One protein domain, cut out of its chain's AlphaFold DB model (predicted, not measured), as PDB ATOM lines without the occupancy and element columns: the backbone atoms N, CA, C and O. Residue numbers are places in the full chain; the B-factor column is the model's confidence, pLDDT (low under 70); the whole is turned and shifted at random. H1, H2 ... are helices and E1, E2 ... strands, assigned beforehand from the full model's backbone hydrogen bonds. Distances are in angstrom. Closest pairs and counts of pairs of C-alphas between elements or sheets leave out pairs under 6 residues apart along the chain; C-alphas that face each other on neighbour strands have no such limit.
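What this domain is: This is residues 26 to 135 of the 991 residues of the protein "TGc domain-containing protein" of Tritrichomonas foetus (UniProt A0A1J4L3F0). A small sheet of three strands has two helices, H1 and H3, over one face, H1 by E1 and H3 by E3 and E2. The longest helix, H4, runs from H3 to H1 and only grazes the sheet. The 110 printed residues include four named helices and three named strands, in the order H1 H2 E1 H3 H4 E2 E3; the antiparallel sheet runs E1 E3 E2, and the class is mixed. The whole is compact, with a radius of gyration of the C-alphas of 13.5 A and spans of 40 by 30 by 25 A.

How they stand to each other: The inner strand E3, residues 121 to 126, forms a hairpin with E2, residues 110 to 116; N 112 and O 124 are 2.8 A apart. E1, residues 54 to 56, is antiparallel to E3, with N 55 and O 125 2.9 A apart. H1, residues 33 to 44, is 9.9 A over the sheet, slantwise to the strands. H3, residues 69 to 76, is on the same face, at a height of 8.7 A, across the strands. E1, H3, H4, residues 82 to 97, and E2 form a split strand-helix-strand unit, two strands running the same way with E3 between them, and its crossover is right-handed. H4 touches H1 with residues 87 to 94 alone, C-alphas of Tyr 36 and Ala 90 closest at 5.4 A, the same way at a tilt of 38 degrees, only just steep. H4 touches H3 with residues 82 to 83 alone, C-alphas of Tyr 75 and Leu 83 closest at 6.3 A, about perpendicular at 78 degrees. H2, residues 47 to 50, is close to H1 but not clearly touching, C-alphas of Trp 42 and Leu 48 closest at 5.4 A. In H1, H3 and H4 every O i to N i+4 pair is within hydrogen-bond range; H2 is too short for one.

Where its parts are: H4 is 22.0 A long, E2 19.8 A and H1 15.8 A. H1 begins at C-alpha 33 (207.711, 293.620, 222.434), and E3 ends at C-alpha 126 (205.205, 280.851, 229.994).

The domain as a whole: The C-alphas farthest apart, of Glu 100 and Glu 118, are 42.9 A apart. The printed part has no cut; the links E1 to H3 and H4 to E2 are long. The pLDDT is under 70 at residues 77 to 81 and 118 to 119.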
ATOM      1  N   LYS A  26     213.463 294.581 215.794       86.31
ATOM      2  CA  LYS A  26     213.277 295.944 215.247       86.31
ATOM      3  C   LYS A  26     211.870 296.150 214.693       86.31
ATOM      4  O   LYS A  26     211.293 297.224 214.819       86.31
ATOM      5  N   GLN A  27     211.307 295.091 214.123       84.56
ATOM      6  CA  GLN A  27     209.994 295.096 213.505       84.56
ATOM      7  C   GLN A  27     208.861 294.951 214.534       84.56
ATOM      8  O   GLN A  27     207.709 295.109 214.170       84.56
ATOM      9  N   LEU A  28     209.098 294.681 215.820       85.19
ATOM     10  CA  LEU A  28     207.996 294.486 216.772       85.19
ATOM     11  C   LEU A  28     207.413 295.804 217.309       85.19
ATOM     12  O   LEU A  28     208.123 296.700 217.765       85.19
ATOM     13  N   THR A  29     206.082 295.898 217.346       82.38
ATOM     14  CA  THR A  29     205.369 296.986 218.041       82.38
ATOM     15  C   THR A  29     205.536 296.899 219.558       82.38
ATOM     16  O   THR A  29     205.789 295.827 220.107       82.38
ATOM     17  N   LYS A  30     205.224 297.991 220.269       85.81
ATOM     18  CA  LYS A  30     205.024 297.979 221.733       85.81
ATOM     19  C   LYS A  30     203.993 296.946 222.237       85.81
ATOM     20  O   LYS A  30     204.003 296.632 223.418       85.81
ATOM     21  N   TYR A  31     203.126 296.415 221.369       86.69
ATOM     22  CA  TYR A  31     202.148 295.371 221.706       86.69
ATOM     23  C   TYR A  31     202.732 293.950 221.616       86.69
ATOM     24  O   TYR A  31     202.278 293.047 222.314       86.69
ATOM     25  N   GLN A  32     203.760 293.756 220.782       89.81
ATOM     26  CA  GLN A  32     204.487 292.493 220.599       89.81
ATOM     27  C   GLN A  32     205.743 292.408 221.485       89.81
ATOM     28  O   GLN A  32     206.038 291.351 222.046       89.81
ATOM     29  N   LYS A  33     206.462 293.529 221.657       92.62
ATOM     30  CA  LYS A  33     207.711 293.620 222.434       92.62
ATOM     31  C   LYS A  33     207.640 293.029 223.866       92.62
ATOM     32  O   LYS A  33     208.649 292.430 224.233       92.62
ATOM     33  N   PRO A  34     206.526 293.059 224.637       95.75
ATOM     34  CA  PRO A  34     206.457 292.430 225.966       95.75
ATOM     35  C   PRO A  34     206.740 290.916 225.959       95.75
ATOM     36  O   PRO A  34     207.485 290.418 226.800       95.75
ATOM     37  N   PHE A  35     206.194 290.177 224.984       96.44
ATOM     38  CA  PHE A  35     206.404 288.726 224.864       96.44
ATOM     39  C   PHE A  35     207.858 288.392 224.496       96.44
ATOM     40  O   PHE A  35     208.451 287.483 225.076       96.44
ATOM     41  N   TYR A  36     208.451 289.152 223.570       96.38
ATOM     42  CA  TYR A  36     209.851 288.982 223.166       96.38
ATOM     43  C   TYR A  36     210.810 289.343 224.312       96.38
ATOM     44  O   TYR A  36     211.737 288.593 224.599       96.38
ATOM     45  N   GLN A  37     210.568 290.456 225.016       95.75
ATOM     46  CA  GLN A  37     211.393 290.882 226.151       95.75
ATOM     47  C   GLN A  37     211.343 289.885 227.319       95.75
ATOM     48  O   GLN A  37     212.357 289.699 227.987       95.75
ATOM     49  N   ALA A  38     210.229 289.176 227.533       96.31
ATOM     50  CA  ALA A  38     210.169 288.088 228.511       96.31
ATOM     51  C   ALA A  38     211.055 286.887 228.124       96.31
ATOM     52  O   ALA A  38     211.763 286.346 228.976       96.31
ATOM     53  N   LEU A  39     211.064 286.500 226.842       96.44
ATOM     54  CA  LEU A  39     211.942 285.441 226.326       96.44
ATOM     55  C   LEU A  39     213.421 285.844 226.417       96.44
ATOM     56  O   LEU A  39     214.238 285.058 226.900       96.44
ATOM     57  N   GLU A  40     213.753 287.085 226.054       95.69
ATOM     58  CA  GLU A  40     215.108 287.624 226.189       95.69
ATOM     59  C   GLU A  40     215.568 287.735 227.638       95.69
ATOM     60  O   GLU A  40     216.693 287.348 227.950       95.69
ATOM     61  N   TYR A  41     214.695 288.164 228.550       94.62
ATOM     62  CA  TYR A  41     214.996 288.166 229.977       94.62
ATOM     63  C   TYR A  41     215.346 286.757 230.469       94.62
ATOM     64  O   TYR A  41     216.344 286.568 231.166       94.62
ATOM     65  N   TRP A  42     214.573 285.737 230.078       95.00
ATOM     66  CA  TRP A  42     214.879 284.352 230.434       95.00
ATOM     67  C   TRP A  42     216.150 283.823 229.747       95.00
ATOM     68  O   TRP A  42     216.825 282.975 230.337       95.00
ATOM     69  N   ARG A  43     216.482 284.295 228.534       94.38
ATOM     70  CA  ARG A  43     217.699 283.919 227.788       94.38
ATOM     71  C   ARG A  43     218.956 284.497 228.433       94.38
ATOM     72  O   ARG A  43     219.911 283.760 228.661       94.38
ATOM     73  N   ILE A  44     218.947 285.794 228.736       92.19
ATOM     74  CA  ILE A  44     220.070 286.534 229.333       92.19
ATOM     75  C   ILE A  44     220.361 286.024 230.751       92.19
ATOM     76  O   ILE A  44     221.515 285.807 231.110       92.19
ATOM     77  N   GLU A  45     219.315 285.740 231.529       91.94
ATOM     78  CA  GLU A  45     219.417 285.228 232.903       91.94
ATOM     79  C   GLU A  45     219.630 283.699 232.992       91.94
ATOM     80  O   GLU A  45     219.548 283.118 234.074       91.94
ATOM     81  N   ASP A  46     219.844 283.024 231.858       91.25
ATOM     82  CA  ASP A  46     220.009 281.567 231.698       91.25
ATOM     83  C   ASP A  46     218.847 280.680 232.210       91.25
ATOM     84  O   ASP A  46     218.944 279.449 232.267       91.25
ATOM     85  N   LYS A  47     217.706 281.297 232.545       93.00
ATOM     86  CA  LYS A  47     216.500 280.649 233.096       93.00
ATOM     87  C   LYS A  47     215.871 279.664 232.106       93.00
ATOM     88  O   LYS A  47     215.334 278.640 232.530       93.00
ATOM     89  N   LEU A  48     216.023 279.906 230.800       94.75
ATOM     90  CA  LEU A  48     215.583 278.996 229.731       94.75
ATOM     91  C   LEU A  48     216.097 277.552 229.902       94.75
ATOM     92  O   LEU A  48     215.389 276.607 229.560       94.75
ATOM     93  N   LYS A  49     217.281 277.338 230.497       94.12
ATOM     94  CA  LYS A  49     217.836 275.987 230.719       94.12
ATOM     95  C   LYS A  49     217.192 275.211 231.877       94.12
ATOM     96  O   LYS A  49     217.569 274.062 232.112       94.12
ATOM     97  N   GLU A  50     216.248 275.803 232.608       90.31
ATOM     98  CA  GLU A  50     215.465 275.118 233.647       90.31
ATOM     99  C   GLU A  50     214.099 274.617 233.135       90.31
ATOM    100  O   GLU A  50     213.468 273.810 233.813       90.31
ATOM    101  N   GLY A  51     213.659 275.025 231.936       86.94
ATOM    102  CA  GLY A  51     212.486 274.470 231.240       86.94
ATOM    103  C   GLY A  51     211.118 274.990 231.696       86.94
ATOM    104  O   GLY A  51     210.133 274.833 230.976       86.94
ATOM    105  N   THR A  52     211.043 275.616 232.872       86.12
ATOM    106  CA  THR A  52     209.810 276.165 233.454       86.12
ATOM    107  C   THR A  52     210.005 277.632 233.832       86.12
ATOM    108  O   THR A  52     210.442 277.944 234.942       86.12
ATOM    109  N   CYS A  53     209.678 278.543 232.917       89.38
ATOM    110  CA  CYS A  53     209.639 279.983 233.189       89.38
ATOM    111  C   CYS A  53     208.213 280.526 233.041       89.38
ATOM    112  O   CYS A  53     207.447 280.040 232.205       89.38
ATOM    113  N   THR A  54     207.883 281.530 233.858       91.94
ATOM    114  CA  THR A  54     206.618 282.277 233.814       91.94
ATOM    115  C   THR A  54     206.833 283.741 234.209       91.94
ATOM    116  O   THR A  54     207.667 284.006 235.074       91.94
ATOM    117  N   MET A  55     206.074 284.677 233.630       92.88
ATOM    118  CA  MET A  55     206.154 286.127 233.900       92.88
ATOM    119  C   MET A  55     204.779 286.800 233.734       92.88
ATOM    120  O   MET A  55     203.977 286.338 232.923       92.88
ATOM    121  N   TYR A  56     204.505 287.882 234.476       93.44
ATOM    122  CA  TYR A  56     203.292 288.702 234.320       93.44
ATOM    123  C   TYR A  56     203.551 289.899 233.396       93.44
ATOM    124  O   TYR A  56     204.099 290.916 233.816       93.44
ATOM    125  N   LEU A  57     203.148 289.791 232.129       94.81
ATOM    126  CA  LEU A  57     203.497 290.764 231.085       94.81
ATOM    127  C   LEU A  57     202.784 292.119 231.216       94.81
ATOM    128  O   LEU A  57     203.114 293.055 230.495       94.81
ATOM    129  N   ASP A  58     201.804 292.244 232.109       91.75
ATOM    130  CA  ASP A  58     201.129 293.509 232.418       91.75
ATOM    131  C   ASP A  58     201.852 294.353 233.486       91.75
ATOM    132  O   ASP A  58     201.615 295.559 233.563       91.75
ATOM    133  N   SER A  59     202.723 293.748 234.310       89.56
ATOM    134  CA  SER A  59     203.282 294.425 235.494       89.56
ATOM    135  C   SER A  59     204.690 294.003 235.938       89.56
ATOM    136  O   SER A  59     205.134 294.452 236.995       89.56
ATOM    137  N   ASP A  60     205.393 293.129 235.213       91.56
ATOM    138  CA  ASP A  60     206.763 292.741 235.571       91.56
ATOM    139  C   ASP A  60     207.765 293.876 235.285       91.56
ATOM    140  O   ASP A  60     207.859 294.384 234.169       91.56
ATOM    141  N   SER A  61     208.526 294.278 236.306       89.50
ATOM    142  CA  SER A  61     209.433 295.430 236.257       89.50
ATOM    143  C   SER A  61     210.764 295.182 235.538       89.50
ATOM    144  O   SER A  61     211.571 296.107 235.440       89.50
ATOM    145  N   ASN A  62     211.010 293.966 235.039       90.19
ATOM    146  CA  ASN A  62     212.133 293.690 234.142       90.19
ATOM    147  C   ASN A  62     211.804 294.066 232.682       90.19
ATOM    148  O   ASN A  62     212.718 294.151 231.866       90.19
ATOM    149  N   LEU A  63     210.531 294.293 232.335       91.88
ATOM    150  CA  LEU A  63     210.099 294.661 230.983       91.88
ATOM    151  C   LEU A  63     210.140 296.181 230.761       91.88
ATOM    152  O   LEU A  63     209.867 296.963 231.668       91.88
ATOM    153  N   GLU A  64     210.443 296.600 229.531       90.94
ATOM    154  CA  GLU A  64     210.324 297.999 229.093       90.94
ATOM    155  C   GLU A  64     208.893 298.294 228.614       90.94
ATOM    156  O   GLU A  64     208.329 299.349 228.909       90.94
ATOM    157  N   PHE A  65     208.293 297.333 227.904       89.75
ATOM    158  CA  PHE A  65     206.910 297.379 227.440       89.75
ATOM    159  C   PHE A  65     206.059 296.363 228.205       89.75
ATOM    160  O   PHE A  65     206.429 295.194 228.310       89.75
ATOM    161  N   THR A  66     204.880 296.782 228.665       92.88
ATOM    162  CA  THR A  66     203.870 295.898 229.265       92.88
ATOM    163  C   THR A  66     202.608 295.817 228.404       92.88
ATOM    164  O   THR A  66     202.350 296.671 227.555       92.88
ATOM    165  N   ILE A  67     201.813 294.763 228.597       90.06
ATOM    166  CA  ILE A  67     200.566 294.550 227.852       90.06
ATOM    167  C   ILE A  67     199.463 295.473 228.385       90.06
ATOM    168  O   ILE A  67     199.128 295.461 229.568       90.06
ATOM    169  N   GLU A  68     198.861 296.250 227.484       88.00
ATOM    170  CA  GLU A  68     197.809 297.215 227.816       88.00
ATOM    171  C   GLU A  68     196.500 296.537 228.266       88.00
ATOM    172  O   GLU A  68     196.027 295.570 227.663       88.00
ATOM    173  N   GLN A  69     195.862 297.106 229.297       86.31
ATOM    174  CA  GLN A  69     194.597 296.613 229.862       86.31
ATOM    175  C   GLN A  69     193.477 296.493 228.816       86.31
ATOM    176  O   GLN A  69     192.751 295.500 228.798       86.31
ATOM    177  N   THR A  70     193.380 297.457 227.894       79.56
ATOM    178  CA  THR A  70     192.411 297.441 226.787       79.56
ATOM    179  C   THR A  70     192.574 296.215 225.889       79.56
ATOM    180  O   THR A  70     191.581 295.589 225.531       79.56
ATOM    181  N   LEU A  71     193.812 295.823 225.571       82.00
ATOM    182  CA  LEU A  71     194.104 294.679 224.703       82.00
ATOM    183  C   LEU A  71     193.752 293.345 225.386       82.00
ATOM    184  O   LEU A  71     193.140 292.474 224.764       82.00
ATOM    185  N   MET A  72     194.064 293.203 226.680       86.50
ATOM    186  CA  MET A  72     193.624 292.047 227.475       86.50
ATOM    187  C   MET A  72     192.102 291.977 227.587       86.50
ATOM    188  O   MET A  72     191.533 290.900 227.425       86.50
ATOM    189  N   MET A  73     191.435 293.114 227.803       78.88
ATOM    190  CA  MET A  73     189.978 293.186 227.856       78.88
ATOM    191  C   MET A  73     189.346 292.811 226.509       78.88
ATOM    192  O   MET A  73     188.482 291.942 226.476       78.88
ATOM    193  N   GLN A  74     189.790 293.389 225.387       73.75
ATOM    194  CA  GLN A  74     189.252 293.067 224.058       73.75
ATOM    195  C   GLN A  74     189.420 291.579 223.695       73.75
ATOM    196  O   GLN A  74     188.528 291.012 223.065       73.75
ATOM    197  N   TYR A  75     190.505 290.928 224.135       76.81
ATOM    198  CA  TYR A  75     190.710 289.487 223.950       76.81
ATOM    199  C   TYR A  75     189.859 288.630 224.900       76.81
ATOM    200  O   TYR A  75     189.199 287.689 224.464       76.81
ATOM    201  N   ALA A  76     189.807 288.973 226.191       74.88
ATOM    202  CA  ALA A  76     188.970 288.293 227.184       74.88
ATOM    203  C   ALA A  76     187.464 288.379 226.868       74.88
ATOM    204  O   ALA A  76     186.694 287.499 227.250       74.88
ATOM    205  N   LEU A  77     187.058 289.440 226.168       66.62
ATOM    206  CA  LEU A  77     185.705 289.669 225.669       66.62
ATOM    207  C   LEU A  77     185.511 289.217 224.208       66.62
ATOM    208  O   LEU A  77     184.435 289.418 223.653       66.62
ATOM    209  N   GLY A  78     186.533 288.608 223.591       57.56
ATOM    210  CA  GLY A  78     186.512 288.033 222.239       57.56
ATOM    211  C   GLY A  78     186.177 288.997 221.098       57.56
ATOM    212  O   GLY A  78     185.802 288.542 220.021       57.56
ATOM    213  N   TYR A  79     186.325 290.308 221.304       62.38
ATOM    214  CA  TYR A  79     186.180 291.314 220.245       62.38
ATOM    215  C   TYR A  79     187.375 291.337 219.295       62.38
ATOM    216  O   TYR A  79     187.244 291.746 218.144       62.38
ATOM    217  N   SER A  80     188.548 290.927 219.781       64.38
ATOM    218  CA  SER A  80     189.791 290.965 219.023       64.38
ATOM    219  C   SER A  80     190.678 289.776 219.359       64.38
ATOM    220  O   SER A  80     190.971 289.512 220.523       64.38
ATOM    221  N   THR A  81     191.171 289.096 218.328       69.00
ATOM    222  CA  THR A  81     192.224 288.075 218.426       69.00
ATOM    223  C   THR A  81     193.632 288.678 218.473       69.00
ATOM    224  O   THR A  81     194.595 287.926 218.635       69.00
ATOM    225  N   ALA A  82     193.775 290.009 218.382       74.88
ATOM    226  CA  ALA A  82     195.064 290.688 218.232       74.88
ATOM    227  C   ALA A  82     196.077 290.328 219.330       74.88
ATOM    228  O   ALA A  82     197.243 290.134 219.020       74.88
ATOM    229  N   LEU A  83     195.656 290.130 220.588       82.81
ATOM    230  CA  LEU A  83     196.565 289.695 221.663       82.81
ATOM    231  C   LEU A  83     197.260 288.359 221.344       82.81
ATOM    232  O   LEU A  83     198.460 288.220 221.572       82.81
ATOM    233  N   ASN A  84     196.532 287.395 220.774       81.06
ATOM    234  CA  ASN A  84     197.106 286.120 220.348       81.06
ATOM    235  C   ASN A  84     198.003 286.281 219.107       81.06
ATOM    236  O   ASN A  84     199.041 285.638 219.016       81.06
ATOM    237  N   GLN A  85     197.644 287.173 218.183       80.56
ATOM    238  CA  GLN A  85     198.453 287.501 217.003       80.56
ATOM    239  C   GLN A  85     199.771 288.202 217.398       80.56
ATOM    240  O   GLN A  85     200.833 287.868 216.878       80.56
ATOM    241  N   HIS A  86     199.739 289.104 218.388       87.06
ATOM    242  CA  HIS A  86     200.924 289.734 218.978       87.06
ATOM    243  C   HIS A  86     201.813 288.720 219.719       87.06
ATOM    244  O   HIS A  86     203.030 288.764 219.564       87.06
ATOM    245  N   PHE A  87     201.218 287.784 220.470       91.31
ATOM    246  CA  PHE A  87     201.927 286.656 221.087       91.31
ATOM    247  C   PHE A  87     202.649 285.802 220.034       91.31
ATOM    248  O   PHE A  87     203.866 285.636 220.111       91.31
ATOM    249  N   LEU A  88     201.922 285.301 219.027       86.62
ATOM    250  CA  LEU A  88     202.479 284.422 217.995       86.62
ATOM    251  C   LEU A  88     203.588 285.111 217.191       86.62
ATOM    252  O   LEU A  88     204.642 284.516 216.981       86.62
ATOM    253  N   SER A  89     203.386 286.363 216.773       89.44
ATOM    254  CA  SER A  89     204.379 287.103 215.981       89.44
ATOM    255  C   SER A  89     205.625 287.481 216.788       89.44
ATOM    256  O   SER A  89     206.729 287.413 216.256       89.44
ATOM    257  N   ALA A  90     205.493 287.792 218.081       94.62
ATOM    258  CA  ALA A  90     206.646 288.012 218.955       94.62
ATOM    259  C   ALA A  90     207.455 286.727 219.205       94.62
ATOM    260  O   ALA A  90     208.685 286.763 219.192       94.62
ATOM    261  N   VAL A  91     206.777 285.589 219.397       94.81
ATOM    262  CA  VAL A  91     207.419 284.271 219.545       94.81
ATOM    263  C   VAL A  91     208.104 283.833 218.248       94.81
ATOM    264  O   VAL A  91     209.225 283.326 218.303       94.81
ATOM    265  N   ALA A  92     207.471 284.060 217.094       92.50
ATOM    266  CA  ALA A  92     208.066 283.796 215.790       92.50
ATOM    267  C   ALA A  92     209.321 284.658 215.590       92.50
ATOM    268  O   ALA A  92     210.407 284.108 215.435       92.50
ATOM    269  N   ALA A  93     209.218 285.987 215.712       94.31
ATOM    270  CA  ALA A  93     210.364 286.897 215.630       94.31
ATOM    271  C   ALA A  93     211.542 286.437 216.505       94.31
ATOM    272  O   ALA A  93     212.670 286.344 216.025       94.31
ATOM    273  N   TRP A  94     211.275 286.060 217.760       96.44
ATOM    274  CA  TRP A  94     212.304 285.559 218.671       96.44
ATOM    275  C   TRP A  94     212.942 284.244 218.192       96.44
ATOM    276  O   TRP A  94     214.165 284.130 218.176       96.44
ATOM    277  N   ARG A  95     212.145 283.269 217.727       94.38
ATOM    278  CA  ARG A  95     212.642 281.991 217.174       94.38
ATOM    279  C   ARG A  95     213.496 282.180 215.913       94.38
ATOM    280  O   ARG A  95     214.436 281.414 215.698       94.38
ATOM    281  N   TYR A  96     213.187 283.170 215.075       94.50
ATOM    282  CA  TYR A  96     213.969 283.456 213.867       94.50
ATOM    283  C   TYR A  96     215.213 284.312 214.146       94.50
ATOM    284  O   TYR A  96     216.240 284.079 213.511       94.50
ATOM    285  N   ASP A  97     215.177 285.206 215.140       95.75
ATOM    286  CA  ASP A  97     216.359 285.933 215.626       95.75
ATOM    287  C   ASP A  97     217.340 285.032 216.412       95.75
ATOM    288  O   ASP A  97     218.550 285.273 216.368       95.75
ATOM    289  N   HIS A  98     216.860 283.992 217.113       95.00
ATOM    290  CA  HIS A  98     217.646 283.147 218.035       95.00
ATOM    291  C   HIS A  98     217.712 281.644 217.664       95.00
ATOM    292  O   HIS A  98     217.359 280.788 218.483       95.00
ATOM    293  N   PRO A  99     218.234 281.274 216.475       94.75
ATOM    294  CA  PRO A  99     218.386 279.869 216.071       94.75
ATOM    295  C   PRO A  99     219.312 279.055 216.996       94.75
ATOM    296  O   PRO A  99     219.229 277.832 217.037       94.75
ATOM    297  N   GLU A 100     220.179 279.694 217.789       95.62
ATOM    298  CA  GLU A 100     221.019 279.016 218.783       95.62
ATOM    299  C   GLU A 100     220.240 278.389 219.960       95.62
ATOM    300  O   GLU A 100     220.828 277.641 220.745       95.62
ATOM    301  N   ILE A 101     218.934 278.658 220.097       96.75
ATOM    302  CA  ILE A 101     218.076 278.163 221.193       96.75
ATOM    303  C   ILE A 101     217.239 276.933 220.769       96.75
ATOM    304  O   ILE A 101     216.109 276.731 221.205       96.75
ATOM    305  N   PHE A 102     217.853 276.049 219.978       95.62
ATOM    306  CA  PHE A 102     217.312 274.775 219.458       95.62
ATOM    307  C   PHE A 102     216.677 273.817 220.497       95.62
ATOM    308  O   PHE A 102     216.049 272.816 220.154       95.62
ATOM    309  N   TYR A 103     216.907 274.057 221.791       96.19
ATOM    310  CA  TYR A 103     216.510 273.185 222.897       96.19
ATOM    311  C   TYR A 103     215.114 273.496 223.470       96.19
ATOM    312  O   TYR A 103     214.685 272.827 224.413       96.19
ATOM    313  N   ILE A 104     214.397 274.478 222.912       94.38
ATOM    314  CA  ILE A 104     213.043 274.881 223.323       94.38
ATOM    315  C   ILE A 104     212.062 274.704 222.167       94.38
ATOM    316  O   ILE A 104     212.288 275.210 221.073       94.38
ATOM    317  N   ASP A 105     210.936 274.045 222.437       91.12
ATOM    318  CA  ASP A 105     209.786 274.058 221.538       91.12
ATOM    319  C   ASP A 105     208.872 275.230 221.909       91.12
ATOM    320  O   ASP A 105     208.128 275.193 222.896       91.12
ATOM    321  N   THR A 106     208.913 276.288 221.100       89.69
ATOM    322  CA  THR A 106     208.104 277.493 221.317       89.69
ATOM    323  C   THR A 106     206.598 277.234 221.236       89.69
ATOM    324  O   THR A 106     205.830 278.008 221.803       89.69
ATOM    325  N   LYS A 107     206.153 276.119 220.636       86.12
ATOM    326  CA  LYS A 107     204.734 275.712 220.583       86.12
ATOM    327  C   LYS A 107     204.185 275.303 221.957       86.12
ATOM    328  O   LYS A 107     202.973 275.184 222.122       86.12
ATOM    329  N   LYS A 108     205.065 275.107 222.949       86.88
ATOM    330  CA  LYS A 108     204.721 274.811 224.351       86.88
ATOM    331  C   LYS A 108     204.535 276.063 225.212       86.88
ATOM    332  O   LYS A 108     204.089 275.953 226.357       86.88
ATOM    333  N   LEU A 109     204.865 277.238 224.674       89.25
ATOM    334  CA  LEU A 109     204.593 278.529 225.301       89.25
ATOM    335  C   LEU A 109     203.115 278.893 225.141       89.25
ATOM    336  O   LEU A 109     202.509 278.665 224.096       89.25
ATOM    337  N   SER A 110     202.536 279.497 226.171       86.69
ATOM    338  CA  SER A 110     201.166 280.004 226.150       86.69
ATOM    339  C   SER A 110     200.994 281.165 227.131       86.69
ATOM    340  O   SER A 110     201.852 281.419 227.983       86.69
ATOM    341  N   PHE A 111     199.882 281.891 227.012       89.38
ATOM    342  CA  PHE A 111     199.472 282.905 227.981       89.38
ATOM    343  C   PHE A 111     198.086 282.593 228.563       89.38
ATOM    344  O   PHE A 111     197.252 281.953 227.922       89.38
ATOM    345  N   ARG A 112     197.843 283.039 229.798       85.38
ATOM    346  CA  ARG A 112     196.582 282.889 230.539       85.38
ATOM    347  C   ARG A 112     196.169 284.258 231.061       85.38
ATOM    348  O   ARG A 112     196.964 284.939 231.709       85.38
ATOM    349  N   LEU A 113     194.930 284.650 230.766       87.06
ATOM    350  CA  LEU A 113     194.341 285.861 231.325       87.06
ATOM    351  C   LEU A 113     193.620 285.555 232.634       87.06
ATOM    352  O   LEU A 113     192.801 284.638 232.719       87.06
ATOM    353  N   SER A 114     193.890 286.391 233.625       85.75
ATOM    354  CA  SER A 114     193.212 286.410 234.919       85.75
ATOM    355  C   SER A 114     192.772 287.842 235.243       85.75
ATOM    356  O   SER A 114     193.145 288.778 234.539       85.75
ATOM    357  N   ARG A 115     191.960 288.040 236.282       82.00
ATOM    358  CA  ARG A 115     191.490 289.360 236.734       82.00
ATOM    359  C   ARG A 115     191.664 289.511 238.238       82.00
ATOM    360  O   ARG A 115     191.378 288.567 238.977       82.00
ATOM    361  N   GLU A 116     192.114 290.675 238.689       81.00
ATOM    362  CA  GLU A 116     192.317 290.971 240.108       81.00
ATOM    363  C   GLU A 116     191.076 291.657 240.709       81.00
ATOM    364  O   GLU A 116     190.821 292.845 240.512       81.00
ATOM    365  N   GLY A 117     190.256 290.884 241.428       70.06
ATOM    366  CA  GLY A 117     188.970 291.358 241.956       70.06
ATOM    367  C   GLY A 117     187.991 291.797 240.854       70.06
ATOM    368  O   GLY A 117     187.745 291.059 239.901       70.06
ATOM    369  N   GLU A 118     187.419 292.997 240.996       58.28
ATOM    370  CA  GLU A 118     186.670 293.687 239.927       58.28
ATOM    371  C   GLU A 118     187.561 294.641 239.105       58.28
ATOM    372  O   GLU A 118     187.070 295.327 238.211       58.28
ATOM    373  N   GLY A 119     188.865 294.691 239.385       65.31
ATOM    374  CA  GLY A 119     189.825 295.563 238.716       65.31
ATOM    375  C   GLY A 119     190.446 294.937 237.467       65.31
ATOM    376  O   GLY A 119     189.763 294.283 236.671       65.31
ATOM    377  N   ASP A 120     191.745 295.185 237.328       80.31
ATOM    378  CA  ASP A 120     192.569 294.953 236.144       80.31
ATOM    379  C   ASP A 120     192.691 293.481 235.717       80.31
ATOM    380  O   ASP A 120     192.619 292.546 236.524       80.31
ATOM    381  N   PHE A 121     192.945 293.287 234.422       86.69
ATOM    382  CA  PHE A 121     193.391 292.022 233.853       86.69
ATOM    383  C   PHE A 121     194.891 291.808 234.088       86.69
ATOM    384  O   PHE A 121     195.679 292.753 234.148       86.69
ATOM    385  N   LYS A 122     195.270 290.535 234.189       89.56
ATOM    386  CA  LYS A 122     196.631 290.031 234.366       89.56
ATOM    387  C   LYS A 122     196.969 289.056 233.245       89.56
ATOM    388  O   LYS A 122     196.160 288.169 232.968       89.56
ATOM    389  N   CYS A 123     198.149 289.179 232.638       92.31
ATOM    390  CA  CYS A 123     198.624 288.276 231.586       92.31
ATOM    391  C   CYS A 123     199.827 287.473 232.079       92.31
ATOM    392  O   CYS A 123     200.965 287.936 232.016       92.31
ATOM    393  N   LEU A 124     199.575 286.257 232.567       92.81
ATOM    394  CA  LEU A 124     200.642 285.303 232.857       92.81
ATOM    395  C   LEU A 124     201.087 284.658 231.538       92.81
ATOM    396  O   LEU A 124     200.242 284.172 230.789       92.81
ATOM    397  N   PHE A 125     202.388 284.620 231.267       94.56
ATOM    398  CA  PHE A 125     203.000 284.029 230.071       94.56
ATOM    399  C   PHE A 125     204.071 283.006 230.464       94.56
ATOM    400  O   PHE A 125     204.816 283.260 231.409       94.56
ATOM    401  N   GLY A 126     204.167 281.867 229.764       91.19
ATOM    402  CA  GLY A 126     205.205 280.851 229.994       91.19
ATOM    403  C   GLY A 126     204.821 279.432 229.559       91.19
ATOM    404  O   GLY A 126     203.967 279.245 228.697       91.19
ATOM    405  N   SER A 127     205.423 278.410 230.181       85.94
ATOM    406  CA  SER A 127     205.039 276.993 229.993       85.94
ATOM    407  C   SER A 127     203.794 276.639 230.822       85.94
ATOM    408  O   SER A 127     203.868 275.882 231.789       85.94
ATOM    409  N   LEU A 128     202.637 277.218 230.487       82.88
ATOM    410  CA  LEU A 128     201.421 277.109 231.316       82.88
ATOM    411  C   LEU A 128     200.631 275.809 231.086       82.88
ATOM    412  O   LEU A 128     199.757 275.467 231.884       82.88
ATOM    413  N   SER A 129     200.935 275.100 229.994       74.00
ATOM    414  CA  SER A 129     200.166 273.951 229.482       74.00
ATOM    415  C   SER A 129     200.965 272.649 229.376       74.00
ATOM    416  O   SER A 129     200.386 271.582 229.182       74.00
ATOM    417  N   TYR A 130     202.289 272.734 229.521       76.81
ATOM    418  CA  TYR A 130     203.226 271.614 229.457       76.81
ATOM    419  C   TYR A 130     204.087 271.573 230.729       76.81
ATOM    420  O   TYR A 130     204.319 272.630 231.323       76.81
ATOM    421  N   PRO A 131     204.600 270.397 231.151       77.56
ATOM    422  CA  PRO A 131     205.488 270.285 232.314       77.56
ATOM    423  C   PRO A 131     206.803 271.065 232.175       77.56
ATOM    424  O   PRO A 131     207.411 271.407 233.183       77.56
ATOM    425  N   ASN A 132     207.241 271.310 230.938       87.56
ATOM    426  CA  ASN A 132     208.325 272.207 230.546       87.56
ATOM    427  C   ASN A 132     208.173 272.559 229.049       87.56
ATOM    428  O   ASN A 132     207.414 271.897 228.337       87.56
ATOM    429  N   PHE A 133     208.920 273.557 228.571       91.38
ATOM    430  CA  PHE A 133     208.947 273.967 227.159       91.38
ATOM    431  C   PHE A 133     210.130 273.404 226.341       91.38
ATOM    432  O   PHE A 133     210.443 273.935 225.278       91.38
ATOM    433  N   PHE A 134     210.843 272.371 226.806       94.25
ATOM    434  CA  PHE A 134     211.960 271.809 226.036       94.25
ATOM    435  C   PHE A 134     211.478 271.095 224.758       94.25
ATOM    436  O   PHE A 134     210.338 270.627 224.677       94.25
ATOM    437  N   ASN A 135     212.366 270.968 223.769       92.50
ATOM    438  CA  ASN A 135     212.191 270.041 222.643       92.50
ATOM    439  C   ASN A 135     211.943 268.608 223.180       92.50
ATOM    440  O   ASN A 135     212.613 268.193 224.125       92.50
TER     441      ASN A 135